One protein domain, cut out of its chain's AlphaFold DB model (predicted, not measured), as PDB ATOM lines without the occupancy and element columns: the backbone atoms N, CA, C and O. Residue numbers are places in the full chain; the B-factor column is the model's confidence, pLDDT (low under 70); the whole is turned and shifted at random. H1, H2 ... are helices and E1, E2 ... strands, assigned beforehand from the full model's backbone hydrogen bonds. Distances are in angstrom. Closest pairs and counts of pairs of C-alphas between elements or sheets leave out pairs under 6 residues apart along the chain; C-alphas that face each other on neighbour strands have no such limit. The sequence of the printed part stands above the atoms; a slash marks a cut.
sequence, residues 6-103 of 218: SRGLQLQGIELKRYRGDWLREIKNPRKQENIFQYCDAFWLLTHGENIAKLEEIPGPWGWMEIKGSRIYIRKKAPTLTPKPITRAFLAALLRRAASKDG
ATOM      1  N   SER A   6     135.082 173.591  63.876       77.62
ATOM      2  CA  SER A   6     133.867 174.086  64.539       77.62
ATOM      3  C   SER A   6     133.725 173.661  66.007       77.62
ATOM      4  O   SER A   6     132.920 174.233  66.733       77.62
ATOM      5  N   ARG A   7     134.496 172.663  66.458       70.88
ATOM      6  CA  ARG A   7     134.507 172.134  67.832       70.88
ATOM      7  C   ARG A   7     135.819 172.426  68.573       70.88
ATOM      8  O   ARG A   7     136.122 171.754  69.557       70.88
ATOM      9  N   GLY A   8     136.612 173.382  68.082       75.69
ATOM     10  CA  GLY A   8     137.751 173.958  68.804       75.69
ATOM     11  C   GLY A   8     139.040 173.133  68.835       75.69
ATOM     12  O   GLY A   8     139.934 173.491  69.586       75.69
ATOM     13  N   LEU A   9     139.156 172.052  68.049       82.94
ATOM     14  CA  LEU A   9     140.386 171.238  67.911       82.94
ATOM     15  C   LEU A   9     141.046 170.801  69.240       82.94
ATOM     16  O   LEU A   9     142.267 170.751  69.362       82.94
ATOM     17  N   GLN A  10     140.231 170.453  70.235       87.25
ATOM     18  CA  GLN A  10     140.671 170.149  71.594       87.25
ATOM     19  C   GLN A  10     141.572 168.909  71.674       87.25
ATOM     20  O   GLN A  10     141.254 167.828  71.149       87.25
ATOM     21  N   LEU A  11     142.654 169.037  72.435       89.06
ATOM     22  CA  LEU A  11     143.552 167.971  72.841       89.06
ATOM     23  C   LEU A  11     143.172 167.466  74.238       89.06
ATOM     24  O   LEU A  11     143.347 168.145  75.244       89.06
ATOM     25  N   GLN A  12     142.687 166.228  74.302       91.00
ATOM     26  CA  GLN A  12     142.369 165.564  75.564       91.00
ATOM     27  C   GLN A  12     143.429 164.512  75.882       91.00
ATOM     28  O   GLN A  12     143.709 163.651  75.046       91.00
ATOM     29  N   GLY A  13     143.997 164.580  77.084       91.56
ATOM     30  CA  GLY A  13     144.889 163.555  77.616       91.56
ATOM     31  C   GLY A  13     144.104 162.492  78.378       91.56
ATOM     32  O   GLY A  13     143.179 162.817  79.125       91.56
ATOM     33  N   ILE A  14     144.457 161.221  78.184       92.75
ATOM     34  CA  ILE A  14     143.843 160.088  78.881       92.75
ATOM     35  C   ILE A  14     144.957 159.209  79.445       92.75
ATOM     36  O   ILE A  14     145.762 158.668  78.691       92.75
ATOM     37  N   GLU A  15     144.971 159.045  80.763       92.12
ATOM     38  CA  GLU A  15     145.857 158.134  81.483       92.12
ATOM     39  C   GLU A  15     145.071 156.875  81.870       92.12
ATOM     40  O   GLU A  15     144.156 156.940  82.691       92.12
ATOM     41  N   LEU A  16     145.414 155.719  81.294       93.06
ATOM     42  CA  LEU A  16     144.737 154.456  81.597       93.06
ATOM     43  C   LEU A  16     145.426 153.722  82.752       93.06
ATOM     44  O   LEU A  16     146.626 153.455  82.691       93.06
ATOM     45  N   LYS A  17     144.658 153.316  83.771       91.75
ATOM     46  CA  LYS A  17     145.127 152.480  84.888       91.75
ATOM     47  C   LYS A  17     144.275 151.222  85.037       91.75
ATOM     48  O   LYS A  17     143.056 151.287  85.191       91.75
ATOM     49  N   ARG A  18     144.936 150.062  85.018       92.12
ATOM     50  CA  ARG A  18     144.288 148.749  85.167       92.12
ATOM     51  C   ARG A  18     144.264 148.254  86.610       92.12
ATOM     52  O   ARG A  18     143.334 147.553  86.986       92.12
ATOM     53  N   TYR A  19     145.261 148.621  87.413       91.44
ATOM     54  CA  TYR A  19     145.408 148.112  88.774       91.44
ATOM     55  C   TYR A  19     145.505 149.239  89.802       91.44
ATOM     56  O   TYR A  19     146.145 150.267  89.578       91.44
ATOM     57  N   ARG A  20     144.915 149.006  90.981       92.50
ATOM     58  CA  ARG A  20     144.937 149.926  92.131       92.50
ATOM     59  C   ARG A  20     146.359 150.311  92.548       92.50
ATOM     60  O   ARG A  20     146.635 151.479  92.807       92.50
ATOM     61  N   GLY A  21     147.265 149.332  92.580       90.31
ATOM     62  CA  GLY A  21     148.670 149.547  92.932       90.31
ATOM     63  C   GLY A  21     149.413 150.454  91.946       90.31
ATOM     64  O   GLY A  21     150.287 151.212  92.359       90.31
ATOM     65  N   ASP A  22     149.053 150.432  90.659       87.88
ATOM     66  CA  ASP A  22     149.638 151.334  89.657       87.88
ATOM     67  C   ASP A  22     149.213 152.772  89.920       87.88
ATOM     68  O   ASP A  22     150.042 153.680  89.908       87.88
ATOM     69  N   TRP A  23     147.926 152.972  90.208       91.94
ATOM     70  CA  TRP A  23     147.386 154.290  90.512       91.94
ATOM     71  C   TRP A  23     147.982 154.872  91.800       91.94
ATOM     72  O   TRP A  23     148.463 156.003  91.806       91.94
ATOM     73  N   LEU A  24     148.059 154.069  92.865       90.25
ATOM     74  CA  LEU A  24     148.665 154.482  94.134       90.25
ATOM     75  C   LEU A  24     150.134 154.889  94.002       90.25
ATOM     76  O   LEU A  24     150.577 155.812  94.683       90.25
ATOM     77  N   ARG A  25     150.905 154.200  93.154       88.31
ATOM     78  CA  ARG A  25     152.306 154.560  92.895       88.31
ATOM     79  C   ARG A  25     152.425 155.888  92.154       88.31
ATOM     80  O   ARG A  25     153.334 156.653  92.446       88.31
ATOM     81  N   GLU A  26     151.513 156.163  91.232       85.44
ATOM     82  CA  GLU A  26     151.536 157.383  90.420       85.44
ATOM     83  C   GLU A  26     151.098 158.617  91.213       85.44
ATOM     84  O   GLU A  26     151.741 159.656  91.104       85.44
ATOM     85  N   ILE A  27     150.102 158.503  92.103       86.75
ATOM     86  CA  ILE A  27     149.731 159.609  93.011       86.75
ATOM     87  C   ILE A  27     150.911 160.041  93.891       86.75
ATOM     88  O   ILE A  27     151.037 161.217  94.224       86.75
ATOM     89  N   LYS A  28     151.807 159.114  94.254       84.56
ATOM     90  CA  LYS A  28     153.003 159.442  95.046       84.56
ATOM     91  C   LYS A  28     154.022 160.290  94.279       84.56
ATOM     92  O   LYS A  28     154.870 160.903  94.918       84.56
ATOM     93  N   ASN A  29     153.965 160.335  92.945       79.50
ATOM     94  CA  ASN A  29     154.849 161.165  92.129       79.50
ATOM     95  C   ASN A  29     154.085 161.902  91.007       79.50
ATOM     96  O   ASN A  29     154.227 161.551  89.832       79.50
ATOM     97  N   PRO A  30     153.326 162.963  91.343       71.69
ATOM     98  CA  PRO A  30     152.461 163.674  90.393       71.69
ATOM     99  C   PRO A  30     153.206 164.399  89.260       71.69
ATOM    100  O   PRO A  30     152.619 164.732  88.230       71.69
ATOM    101  N   ARG A  31     154.510 164.663  89.438       76.31
ATOM    102  CA  ARG A  31     155.319 165.452  88.492       76.31
ATOM    103  C   ARG A  31     155.481 164.777  87.137       76.31
ATOM    104  O   ARG A  31     155.720 165.449  86.138       76.31
ATOM    105  N   LYS A  32     155.363 163.449  87.076       75.12
ATOM    106  CA  LYS A  32     155.527 162.703  85.823       75.12
ATOM    107  C   LYS A  32     154.481 163.122  84.780       75.12
ATOM    108  O   LYS A  32     154.780 163.158  83.588       75.12
ATOM    109  N   GLN A  33     153.281 163.473  85.226       76.31
ATOM    110  CA  GLN A  33     152.133 163.756  84.378       76.31
ATOM    111  C   GLN A  33     152.079 165.218  83.945       76.31
ATOM    112  O   GLN A  33     151.566 165.496  82.862       76.31
ATOM    113  N   GLU A  34     152.684 166.133  84.712       78.38
ATOM    114  CA  GLU A  34     152.783 167.566  84.384       78.38
ATOM    115  C   GLU A  34     153.383 167.813  82.994       78.38
ATOM    116  O   GLU A  34     152.949 168.720  82.281       78.38
ATOM    117  N   ASN A  35     154.323 166.961  82.570       82.44
ATOM    118  CA  ASN A  35     155.000 167.077  81.280       82.44
ATOM    119  C   ASN A  35     154.041 167.045  80.085       82.44
ATOM    120  O   ASN A  35     154.278 167.762  79.117       82.44
ATOM    121  N   ILE A  36     152.979 166.237  80.148       84.12
ATOM    122  CA  ILE A  36     152.003 166.074  79.056       84.12
ATOM    123  C   ILE A  36     150.730 166.860  79.364       84.12
ATOM    124  O   ILE A  36     150.203 167.545  78.491       84.12
ATOM    125  N   PHE A  37     150.276 166.800  80.617       88.50
ATOM    126  CA  PHE A  37     149.082 167.475  81.121       88.50
ATOM    127  C   PHE A  37     149.039 168.962  80.747       88.50
ATOM    128  O   PHE A  37     147.992 169.457  80.340       88.50
ATOM    129  N   GLN A  38     150.179 169.662  80.812       90.44
ATOM    130  CA  GLN A  38     150.265 171.098  80.518       90.44
ATOM    131  C   GLN A  38     149.888 171.488  79.079       90.44
ATOM    132  O   GLN A  38     149.701 172.671  78.817       90.44
ATOM    133  N   TYR A  39     149.820 170.533  78.146       91.69
ATOM    134  CA  TYR A  39     149.457 170.779  76.747       91.69
ATOM    135  C   TYR A  39     147.993 170.434  76.435       91.69
ATOM    136  O   TYR A  39     147.561 170.641  75.306       91.69
ATOM    137  N   CYS A  40     147.237 169.872  77.385       92.38
ATOM    138  CA  CYS A  40     145.879 169.379  77.150       92.38
ATOM    139  C   CYS A  40     144.804 170.388  77.581       92.38
ATOM    140  O   CYS A  40     144.937 171.036  78.615       92.38
ATOM    141  N   ASP A  41     143.694 170.442  76.841       93.25
ATOM    142  CA  ASP A  41     142.480 171.195  77.198       93.25
ATOM    143  C   ASP A  41     141.676 170.510  78.313       93.25
ATOM    144  O   ASP A  41     140.917 171.149  79.039       93.25
ATOM    145  N   ALA A  42     141.822 169.192  78.436       93.31
ATOM    146  CA  ALA A  42     141.262 168.385  79.512       93.31
ATOM    147  C   ALA A  42     142.124 167.139  79.725       93.31
ATOM    148  O   ALA A  42     142.692 166.592  78.773       93.31
ATOM    149  N   PHE A  43     142.185 166.656  80.963       94.19
ATOM    150  CA  PHE A  43     142.938 165.456  81.308       94.19
ATOM    151  C   PHE A  43     142.089 164.492  82.127       94.19
ATOM    152  O   PHE A  43     141.383 164.904  83.050       94.19
ATOM    153  N   TRP A  44     142.150 163.210  81.783       95.06
ATOM    154  CA  TRP A  44     141.287 162.181  82.345       95.06
ATOM    155  C   TRP A  44     142.094 161.001  82.875       95.06
ATOM    156  O   TRP A  44     142.943 160.460  82.169       95.06
ATOM    157  N   LEU A  45     141.756 160.533  84.073       94.69
ATOM    158  CA  LEU A  45     142.067 159.173  84.500       94.69
ATOM    159  C   LEU A  45     141.011 158.217  83.931       94.69
ATOM    160  O   LEU A  45     139.820 158.466  84.095       94.69
ATOM    161  N   LEU A  46     141.428 157.111  83.317       95.81
ATOM    162  CA  LEU A  46     140.555 156.033  82.850       95.81
ATOM    163  C   LEU A  46     140.880 154.735  83.596       95.81
ATOM    164  O   LEU A  46     141.974 154.192  83.447       95.81
ATOM    165  N   THR A  47     139.942 154.217  84.388       95.81
ATOM    166  CA  THR A  47     140.148 152.999  85.190       95.81
ATOM    167  C   THR A  47     139.438 151.781  84.601       95.81
ATOM    168  O   THR A  47     138.280 151.871  84.198       95.81
ATOM    169  N   HIS A  48     140.103 150.620  84.575       91.06
ATOM    170  CA  HIS A  48     139.514 149.354  84.109       91.06
ATOM    171  C   HIS A  48     138.766 148.601  85.231       91.06
ATOM    172  O   HIS A  48     139.179 147.519  85.656       91.06
ATOM    173  N   GLY A  49     137.671 149.188  85.712       82.38
ATOM    174  CA  GLY A  49     136.786 148.594  86.715       82.38
ATOM    175  C   GLY A  49     136.649 149.402  88.004       82.38
ATOM    176  O   GLY A  49     137.331 150.411  88.223       82.38
ATOM    177  N   GLU A  50     135.745 148.918  88.852       76.38
ATOM    178  CA  GLU A  50     135.435 149.494  90.157       76.38
ATOM    179  C   GLU A  50     136.630 149.308  91.117       76.38
ATOM    180  O   GLU A  50     137.382 148.337  91.024       76.38
ATOM    181  N   ASN A  51     136.821 150.242  92.053       85.75
ATOM    182  CA  ASN A  51     137.834 150.191  93.126       85.75
ATOM    183  C   ASN A  51     139.314 150.396  92.730       85.75
ATOM    184  O   ASN A  51     140.201 150.212  93.568       85.75
ATOM    185  N   ILE A  52     139.625 150.826  91.502       92.31
ATOM    186  CA  ILE A  52     141.008 151.199  91.124       92.31
ATOM    187  C   ILE A  52     141.401 152.577  91.670       92.31
ATOM    188  O   ILE A  52     142.552 152.784  92.054       92.31
ATOM    189  N   ALA A  53     140.462 153.515  91.719       92.25
ATOM    190  CA  ALA A  53     140.657 154.858  92.248       92.25
ATOM    191  C   ALA A  53     139.451 155.255  93.097       92.25
ATOM    192  O   ALA A  53     138.349 154.744  92.887       92.25
ATOM    193  N   LYS A  54     139.668 156.162  94.048       92.94
ATOM    194  CA  LYS A  54     138.594 156.830  94.791       92.94
ATOM    195  C   LYS A  54     138.499 158.288  94.367       92.94
ATOM    196  O   LYS A  54     139.485 158.857  93.902       92.94
ATOM    197  N   LEU A  55     137.324 158.892  94.524       90.69
ATOM    198  CA  LEU A  55     137.067 160.252  94.050       90.69
ATOM    199  C   LEU A  55     138.004 161.279  94.708       90.69
ATOM    200  O   LEU A  55     138.478 162.194  94.038       90.69
ATOM    201  N   GLU A  56     138.315 161.078  95.986       91.69
ATOM    202  CA  GLU A  56     139.161 161.944  96.817       91.69
ATOM    203  C   GLU A  56     140.635 161.895  96.397       91.69
ATOM    204  O   GLU A  56     141.418 162.784  96.716       91.69
ATOM    205  N   GLU A  57     141.021 160.851  95.667       92.31
ATOM    206  CA  GLU A  57     142.385 160.644  95.193       92.31
ATOM    207  C   GLU A  57     142.630 161.308  93.837       92.31
ATOM    208  O   GLU A  57     143.778 161.450  93.418       92.31
ATOM    209  N   ILE A  58     141.561 161.675  93.120       90.94
ATOM    210  CA  ILE A  58     141.662 162.256  91.785       90.94
ATOM    211  C   ILE A  58     142.066 163.726  91.911       90.94
ATOM    212  O   ILE A  58     141.282 164.515  92.455       90.94
ATOM    213  N   PRO A  59     143.214 164.142  91.337       89.56
ATOM    214  CA  PRO A  59     143.638 165.533  91.375       89.56
ATOM    215  C   PRO A  59     142.531 166.490  90.917       89.56
ATOM    216  O   PRO A  59     141.760 166.187  90.001       89.56
ATOM    217  N   GLY A  60     142.460 167.666  91.544       89.38
ATOM    218  CA  GLY A  60     141.514 168.735  91.201       89.38
ATOM    219  C   GLY A  60     141.342 168.962  89.690       89.38
ATOM    220  O   GLY A  60     140.209 168.856  89.218       89.38
ATOM    221  N   PRO A  61     142.429 169.171  88.920       90.81
ATOM    222  CA  PRO A  61     142.339 169.480  87.493       90.81
ATOM    223  C   PRO A  61     142.045 168.272  86.584       90.81
ATOM    224  O   PRO A  61     142.091 168.402  85.364       90.81
ATOM    225  N   TRP A  62     141.791 167.088  87.144       93.25
ATOM    226  CA  TRP A  62     141.563 165.865  86.377       93.25
ATOM    227  C   TRP A  62     140.097 165.443  86.414       93.25
ATOM    228  O   TRP A  62     139.423 165.537  87.445       93.25
ATOM    229  N   GLY A  63     139.632 164.902  85.292       95.12
ATOM    230  CA  GLY A  63     138.430 164.083  85.235       95.12
ATOM    231  C   GLY A  63     138.725 162.615  85.525       95.12
ATOM    232  O   GLY A  63     139.871 162.168  85.509       95.12
ATOM    233  N   TRP A  64     137.666 161.851  85.759       96.19
ATOM    234  CA  TRP A  64     137.729 160.416  85.990       96.19
ATOM    235  C   TRP A  64     136.632 159.700  85.209       96.19
ATOM    236  O   TRP A  64     135.442 160.006  85.330       96.19
ATOM    237  N   MET A  65     137.070 158.738  84.409       96.31
ATOM    238  CA  MET A  65     136.265 157.796  83.660       96.31
ATOM    239  C   MET A  65     136.533 156.374  84.143       96.31
ATOM    240  O   MET A  65     137.656 156.013  84.492       96.31
ATOM    241  N   GLU A  66     135.506 155.545  84.092       94.81
ATOM    242  CA  GLU A  66     135.568 154.153  84.503       94.81
ATOM    243  C   GLU A  66     134.988 153.258  83.411       94.81
ATOM    244  O   GLU A  66     133.882 153.487  82.922       94.81
ATOM    245  N   ILE A  67     135.734 152.226  83.033       94.31
ATOM    246  CA  ILE A  67     135.272 151.178  82.128       94.31
ATOM    247  C   ILE A  67     134.531 150.131  82.958       94.31
ATOM    248  O   ILE A  67     135.128 149.492  83.826       94.31
ATOM    249  N   LYS A  68     133.252 149.912  82.649       88.69
ATOM    250  CA  LYS A  68     132.442 148.825  83.205       88.69
ATOM    251  C   LYS A  68     131.852 148.008  82.059       88.69
ATOM    252  O   LYS A  68     130.974 148.470  81.326       88.69
ATOM    253  N   GLY A  69     132.369 146.791  81.886       86.19
ATOM    254  CA  GLY A  69     132.067 145.954  80.725       86.19
ATOM    255  C   GLY A  69     132.508 146.638  79.429       86.19
ATOM    256  O   GLY A  69     133.665 147.023  79.292       86.19
ATOM    257  N   SER A  70     131.579 146.822  78.491       86.00
ATOM    258  CA  SER A  70     131.826 147.493  77.206       86.00
ATOM    259  C   SER A  70     131.542 149.000  77.215       86.00
ATOM    260  O   SER A  70     131.590 149.637  76.162       86.00
ATOM    261  N   ARG A  71     131.207 149.585  78.372       89.81
ATOM    262  CA  ARG A  71     130.793 150.990  78.492       89.81
ATOM    263  C   ARG A  71     131.769 151.795  79.344       89.81
ATOM    264  O   ARG A  71     132.364 151.273  80.282       89.81
ATOM    265  N   ILE A  72     131.887 153.083  79.025       93.94
ATOM    266  CA  ILE A  72     132.663 154.062  79.791       93.94
ATOM    267  C   ILE A  72     131.690 154.977  80.539       93.94
ATOM    268  O   ILE A  72     130.793 155.560  79.933       93.94
ATOM    269  N   TYR A  73     131.887 155.112  81.848       93.94
ATOM    270  CA  TYR A  73     131.114 155.968  82.741       93.94
ATOM    271  C   TYR A  73     131.971 157.138  83.214       93.94
ATOM    272  O   TYR A  73     133.095 156.945  83.669       93.94
ATOM    273  N   ILE A  74     131.437 158.355  83.149       95.31
ATOM    274  CA  ILE A  74     132.098 159.538  83.708       95.31
ATOM    275  C   ILE A  74     131.755 159.615  85.196       95.31
ATOM    276  O   ILE A  74     130.598 159.825  85.553       95.31
ATOM    277  N   ARG A  75     132.757 159.450  86.063       94.12
ATOM    278  CA  ARG A  75     132.615 159.556  87.525       94.12
ATOM    279  C   ARG A  75     132.881 160.970  88.030       94.12
ATOM    280  O   ARG A  75     132.194 161.442  88.927       94.12
ATOM    281  N   LYS A  76     133.847 161.656  87.420       94.81
ATOM    282  CA  LYS A  76     134.167 163.066  87.669       94.81
ATOM    283  C   LYS A  76     134.418 163.739  86.331       94.81
ATOM    284  O   LYS A  76     135.268 163.288  85.569       94.81
ATOM    285  N   LYS A  77     133.695 164.813  86.023       95.31
ATOM    286  CA  LYS A  77     133.924 165.565  84.785       95.31
ATOM    287  C   LYS A  77     135.272 166.288  84.862       95.31
ATOM    288  O   LYS A  77     135.558 166.917  85.879       95.31
ATOM    289  N   ALA A  78     136.083 166.205  83.807       93.81
ATOM    290  CA  ALA A  78     137.307 166.995  83.727       93.81
ATOM    291  C   ALA A  78     136.963 168.489  83.610       93.81
ATOM    292  O   ALA A  78     136.087 168.842  82.810       93.81
ATOM    293  N   PRO A  79     137.629 169.363  84.381       93.25
ATOM    294  CA  PRO A  79     137.547 170.796  84.152       93.25
ATOM    295  C   PRO A  79     138.253 171.166  82.842       93.25
ATOM    296  O   PRO A  79     139.156 170.461  82.386       93.25
ATOM    297  N   THR A  80     137.847 172.290  82.253       91.00
ATOM    298  CA  THR A  80     138.563 172.891  81.123       91.00
ATOM    299  C   THR A  80     139.855 173.525  81.627       91.00
ATOM    300  O   THR A  80     139.842 174.256  82.618       91.00
ATOM    301  N   LEU A  81     140.960 173.244  80.946       90.94
ATOM    302  CA  LEU A  81     142.293 173.740  81.264       90.94
ATOM    303  C   LEU A  81     142.722 174.821  80.267       90.94
ATOM    304  O   LEU A  81     142.167 174.930  79.176       90.94
ATOM    305  N   THR A  82     143.750 175.586  80.636       91.69
ATOM    306  CA  THR A  82     144.427 176.533  79.740       91.69
ATOM    307  C   THR A  82     145.751 175.913  79.285       91.69
ATOM    308  O   THR A  82     146.739 175.998  80.022       91.69
ATOM    309  N   PRO A  83     145.797 175.248  78.117       92.56
ATOM    310  CA  PRO A  83     146.996 174.555  77.671       92.56
ATOM    311  C   PRO A  83     148.099 175.535  77.270       92.56
ATOM    312  O   PRO A  83     147.858 176.605  76.707       92.56
ATOM    313  N   LYS A  84     149.346 175.136  77.512       92.88
ATOM    314  CA  LYS A  84     150.514 175.804  76.937       92.88
ATOM    315  C   LYS A  84     150.615 175.489  75.441       92.88
ATOM    316  O   LYS A  84     150.242 174.390  75.026       92.88
ATOM    317  N   PRO A  85     151.201 176.391  74.632       91.44
ATOM    318  CA  PRO A  85     151.490 176.101  73.234       91.44
ATOM    319  C   PRO A  85     152.312 174.818  73.072       91.44
ATOM    320  O   PRO A  85     153.296 174.593  73.784       91.44
ATOM    321  N   ILE A  86     151.919 173.983  72.109       90.25
ATOM    322  CA  ILE A  86     152.652 172.766  71.763       90.25
ATOM    323  C   ILE A  86     154.047 173.149  71.262       90.25
ATOM    324  O   ILE A  86     154.209 173.932  70.327       90.25
ATOM    325  N   THR A  87     155.075 172.562  71.871       90.44
ATOM    326  CA  THR A  87     156.456 172.779  71.437       90.44
ATOM    327  C   THR A  87     156.743 172.010  70.147       90.44
ATOM    328  O   THR A  87     156.186 170.938  69.903       90.44
ATOM    329  N   ARG A  88     157.685 172.506  69.331       92.06
ATOM    330  CA  ARG A  88     158.132 171.799  68.113       92.06
ATOM    331  C   ARG A  88     158.638 170.387  68.419       92.06
ATOM    332  O   ARG A  88     158.395 169.470  67.641       92.06
ATOM    333  N   ALA A  89     159.306 170.207  69.560       89.94
ATOM    334  CA  ALA A  89     159.781 168.904  70.014       89.94
ATOM    335  C   ALA A  89     158.623 167.935  70.301       89.94
ATOM    336  O   ALA A  89     158.665 166.788  69.852       89.94
ATOM    337  N   PHE A  90     157.576 168.401  70.992       86.88
ATOM    338  CA  PHE A  90     156.395 167.591  71.284       86.88
ATOM    339  C   PHE A  90     155.617 167.248  70.009       86.88
ATOM    340  O   PHE A  90     155.301 166.082  69.781       86.88
ATOM    341  N   LEU A  91     155.415 168.226  69.117       89.50
ATOM    342  CA  LEU A  91     154.793 167.993  67.811       89.50
ATOM    343  C   LEU A  91     155.569 166.951  66.992       89.50
ATOM    344  O   LEU A  91     154.979 166.008  66.472       89.50
ATOM    345  N   ALA A  92     156.896 167.077  66.916       89.88
ATOM    346  CA  ALA A  92     157.731 166.120  66.199       89.88
ATOM    347  C   ALA A  92     157.663 164.712  66.813       89.88
ATOM    348  O   ALA A  92     157.675 163.728  66.078       89.88
ATOM    349  N   ALA A  93     157.569 164.590  68.142       87.12
ATOM    350  CA  ALA A  93     157.392 163.300  68.807       87.12
ATOM    351  C   ALA A  93     156.043 162.650  68.455       87.12
ATOM    352  O   ALA A  93     156.014 161.465  68.120       87.12
ATOM    353  N   LEU A  94     154.955 163.429  68.460       84.12
ATOM    354  CA  LEU A  94     153.627 162.963  68.055       84.12
ATOM    355  C   LEU A  94     153.612 162.507  66.591       84.12
ATOM    356  O   LEU A  94     153.154 161.404  66.304       84.12
ATOM    357  N   LEU A  95     154.168 163.312  65.680       85.75
ATOM    358  CA  LEU A  95     154.226 162.987  64.252       85.75
ATOM    359  C   LEU A  95     155.100 161.761  63.972       85.75
ATOM    360  O   LEU A  95     154.693 160.893  63.204       85.75
ATOM    361  N   ARG A  96     156.261 161.632  64.632       85.88
ATOM    362  CA  ARG A  96     157.101 160.428  64.522       85.88
ATOM    363  C   ARG A  96     156.360 159.182  64.983       85.88
ATOM    364  O   ARG A  96     156.451 158.155  64.321       85.88
ATOM    365  N   ARG A  97     155.622 159.261  66.096       81.75
ATOM    366  CA  ARG A  97     154.823 158.126  66.564       81.75
ATOM    367  C   ARG A  97     153.713 157.801  65.573       81.75
ATOM    368  O   ARG A  97     153.585 156.640  65.219       81.75
ATOM    369  N   ALA A  98     152.974 158.796  65.087       80.75
ATOM    370  CA  ALA A  98     151.896 158.594  64.118       80.75
ATOM    371  C   ALA A  98     152.385 157.990  62.788       80.75
ATOM    372  O   ALA A  98     151.701 157.148  62.218       80.75
ATOM    373  N   ALA A  99     153.571 158.389  62.322       79.88
ATOM    374  CA  ALA A  99     154.188 157.870  61.101       79.88
ATOM    375  C   ALA A  99     154.925 156.529  61.295       79.88
ATOM    376  O   ALA A  99     155.293 155.882  60.315       79.88
ATOM    377  N   SER A 100     155.183 156.109  62.539       76.62
ATOM    378  CA  SER A 100     155.815 154.816  62.819       76.62
ATOM    379  C   SER A 100     154.861 153.654  62.524       76.62
ATOM    380  O   SER A 100     153.646 153.811  62.636       76.62
ATOM    381  N   LYS A 101     155.405 152.466  62.212       62.03
ATOM    382  CA  LYS A 101     154.605 151.238  62.026       62.03
ATOM    383  C   LYS A 101     153.720 150.930  63.247       62.03
ATOM    384  O   LYS A 101     152.593 150.495  63.076       62.03
ATOM    385  N   ASP A 102     154.180 151.279  64.450       60.28
ATOM    386  CA  ASP A 102     153.424 151.140  65.704       60.28
ATOM    387  C   ASP A 102     152.377 152.249  65.949       60.28
ATOM    388  O   ASP A 102     151.649 152.212  66.946       60.28
ATOM    389  N   GLY A 103     152.369 153.310  65.137       55.09
ATOM    390  CA  GLY A 103     151.443 154.441  65.257       55.09
ATOM    391  C   GLY A 103     150.042 154.107  64.765       55.09
ATOM    392  O   GLY A 103     149.053 154.549  65.347       55.09
TER     393      GLY A 103
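This is residues 6 to 103 of the 218 residues of an uncharacterized protein of Robiginitalea biformata (strain ATCC BAA-864 / HTCC2501 / KCTC 12146) (UniProt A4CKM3). A strongly twisted sheet of four strands makes the core, with two short helices, H1 and H2, along its E1 and E2 half, and a third helix, H3, held away from the sheet at the end of a long link, its residues 96 to 99 sticking out with 100 to 102. The printed part has 98 residues, with three named helices and four named strands in the order E1 H1 H2 E2 E3 E4 H3, and its class is mixed, helices and strands. The sheet's order is E1 E2 E3 E4, itself mixed: E1, E2 and E3 are parallel, while E3 and E4 form an antiparallel hairpin. The whole is only just compact, close to loose, with a radius of gyration of the C-alphas of 14.6 A and spans of 38 by 32 by 32 A.

Start at the edge strand E1, residues 12 to 17, and look beside it for E2, residues 42 to 47: they are parallel at 20 degrees, with N 15 and O 44 at 2.8 A. Between them in the chain come H1, residues 20 to 27, and H2, residues 31 to 37, completing a strand-helix-strand unit, two parallel neighbour strands with helices between, whose crossover is right-handed. Both helices are on the sheet but only graze it; the closest C-alphas of H1 and E1 are those of Trp 23 and Lys 17, 6.3 A apart, and those of H2 and E1 are Phe 37 and Gly 13, 6.7 A apart. H1 and H2 are only just apart, 8.1 A at the closest. Next find E3, residues 63 to 68, parallel to E2 at 31 degrees, with N 65 and O 45 at 2.8 A. The hairpin closes with the edge strand E4, residues 71 to 76, antiparallel to E3 at 150 degrees, with N 66 and O 73 at 2.8 A. H3, residues 88 to 99, is not on the sheet and is apart from H1 and H2. In H1 and H3 every O i to N i+4 pair is within hydrogen-bond range; in H2 1 of 3 is, beside 2 of 4 O i to N i+3 pairs.

Find C-alpha 12 at (142.369, 165.564, 75.564); from there E1 runs 16.3 A to Lys 17. E2 spans 16.4 A, E3 16.5 A and E4 15.5 A. H3 runs 16.1 A from C-alpha 88 at (158.132, 171.799, 68.113) to C-alpha 99 at (154.188, 157.870, 61.101).

The C-alphas of Ser 6 and Gly 21 are the two farthest apart, 40.3 A. The printed part has no cut. The links E2 to E3, 15 residues, and E4 to H3, 11 residues, are long. The mean pLDDT of the printed part is 87.8; look at residues 101 to 103 for the values under 70.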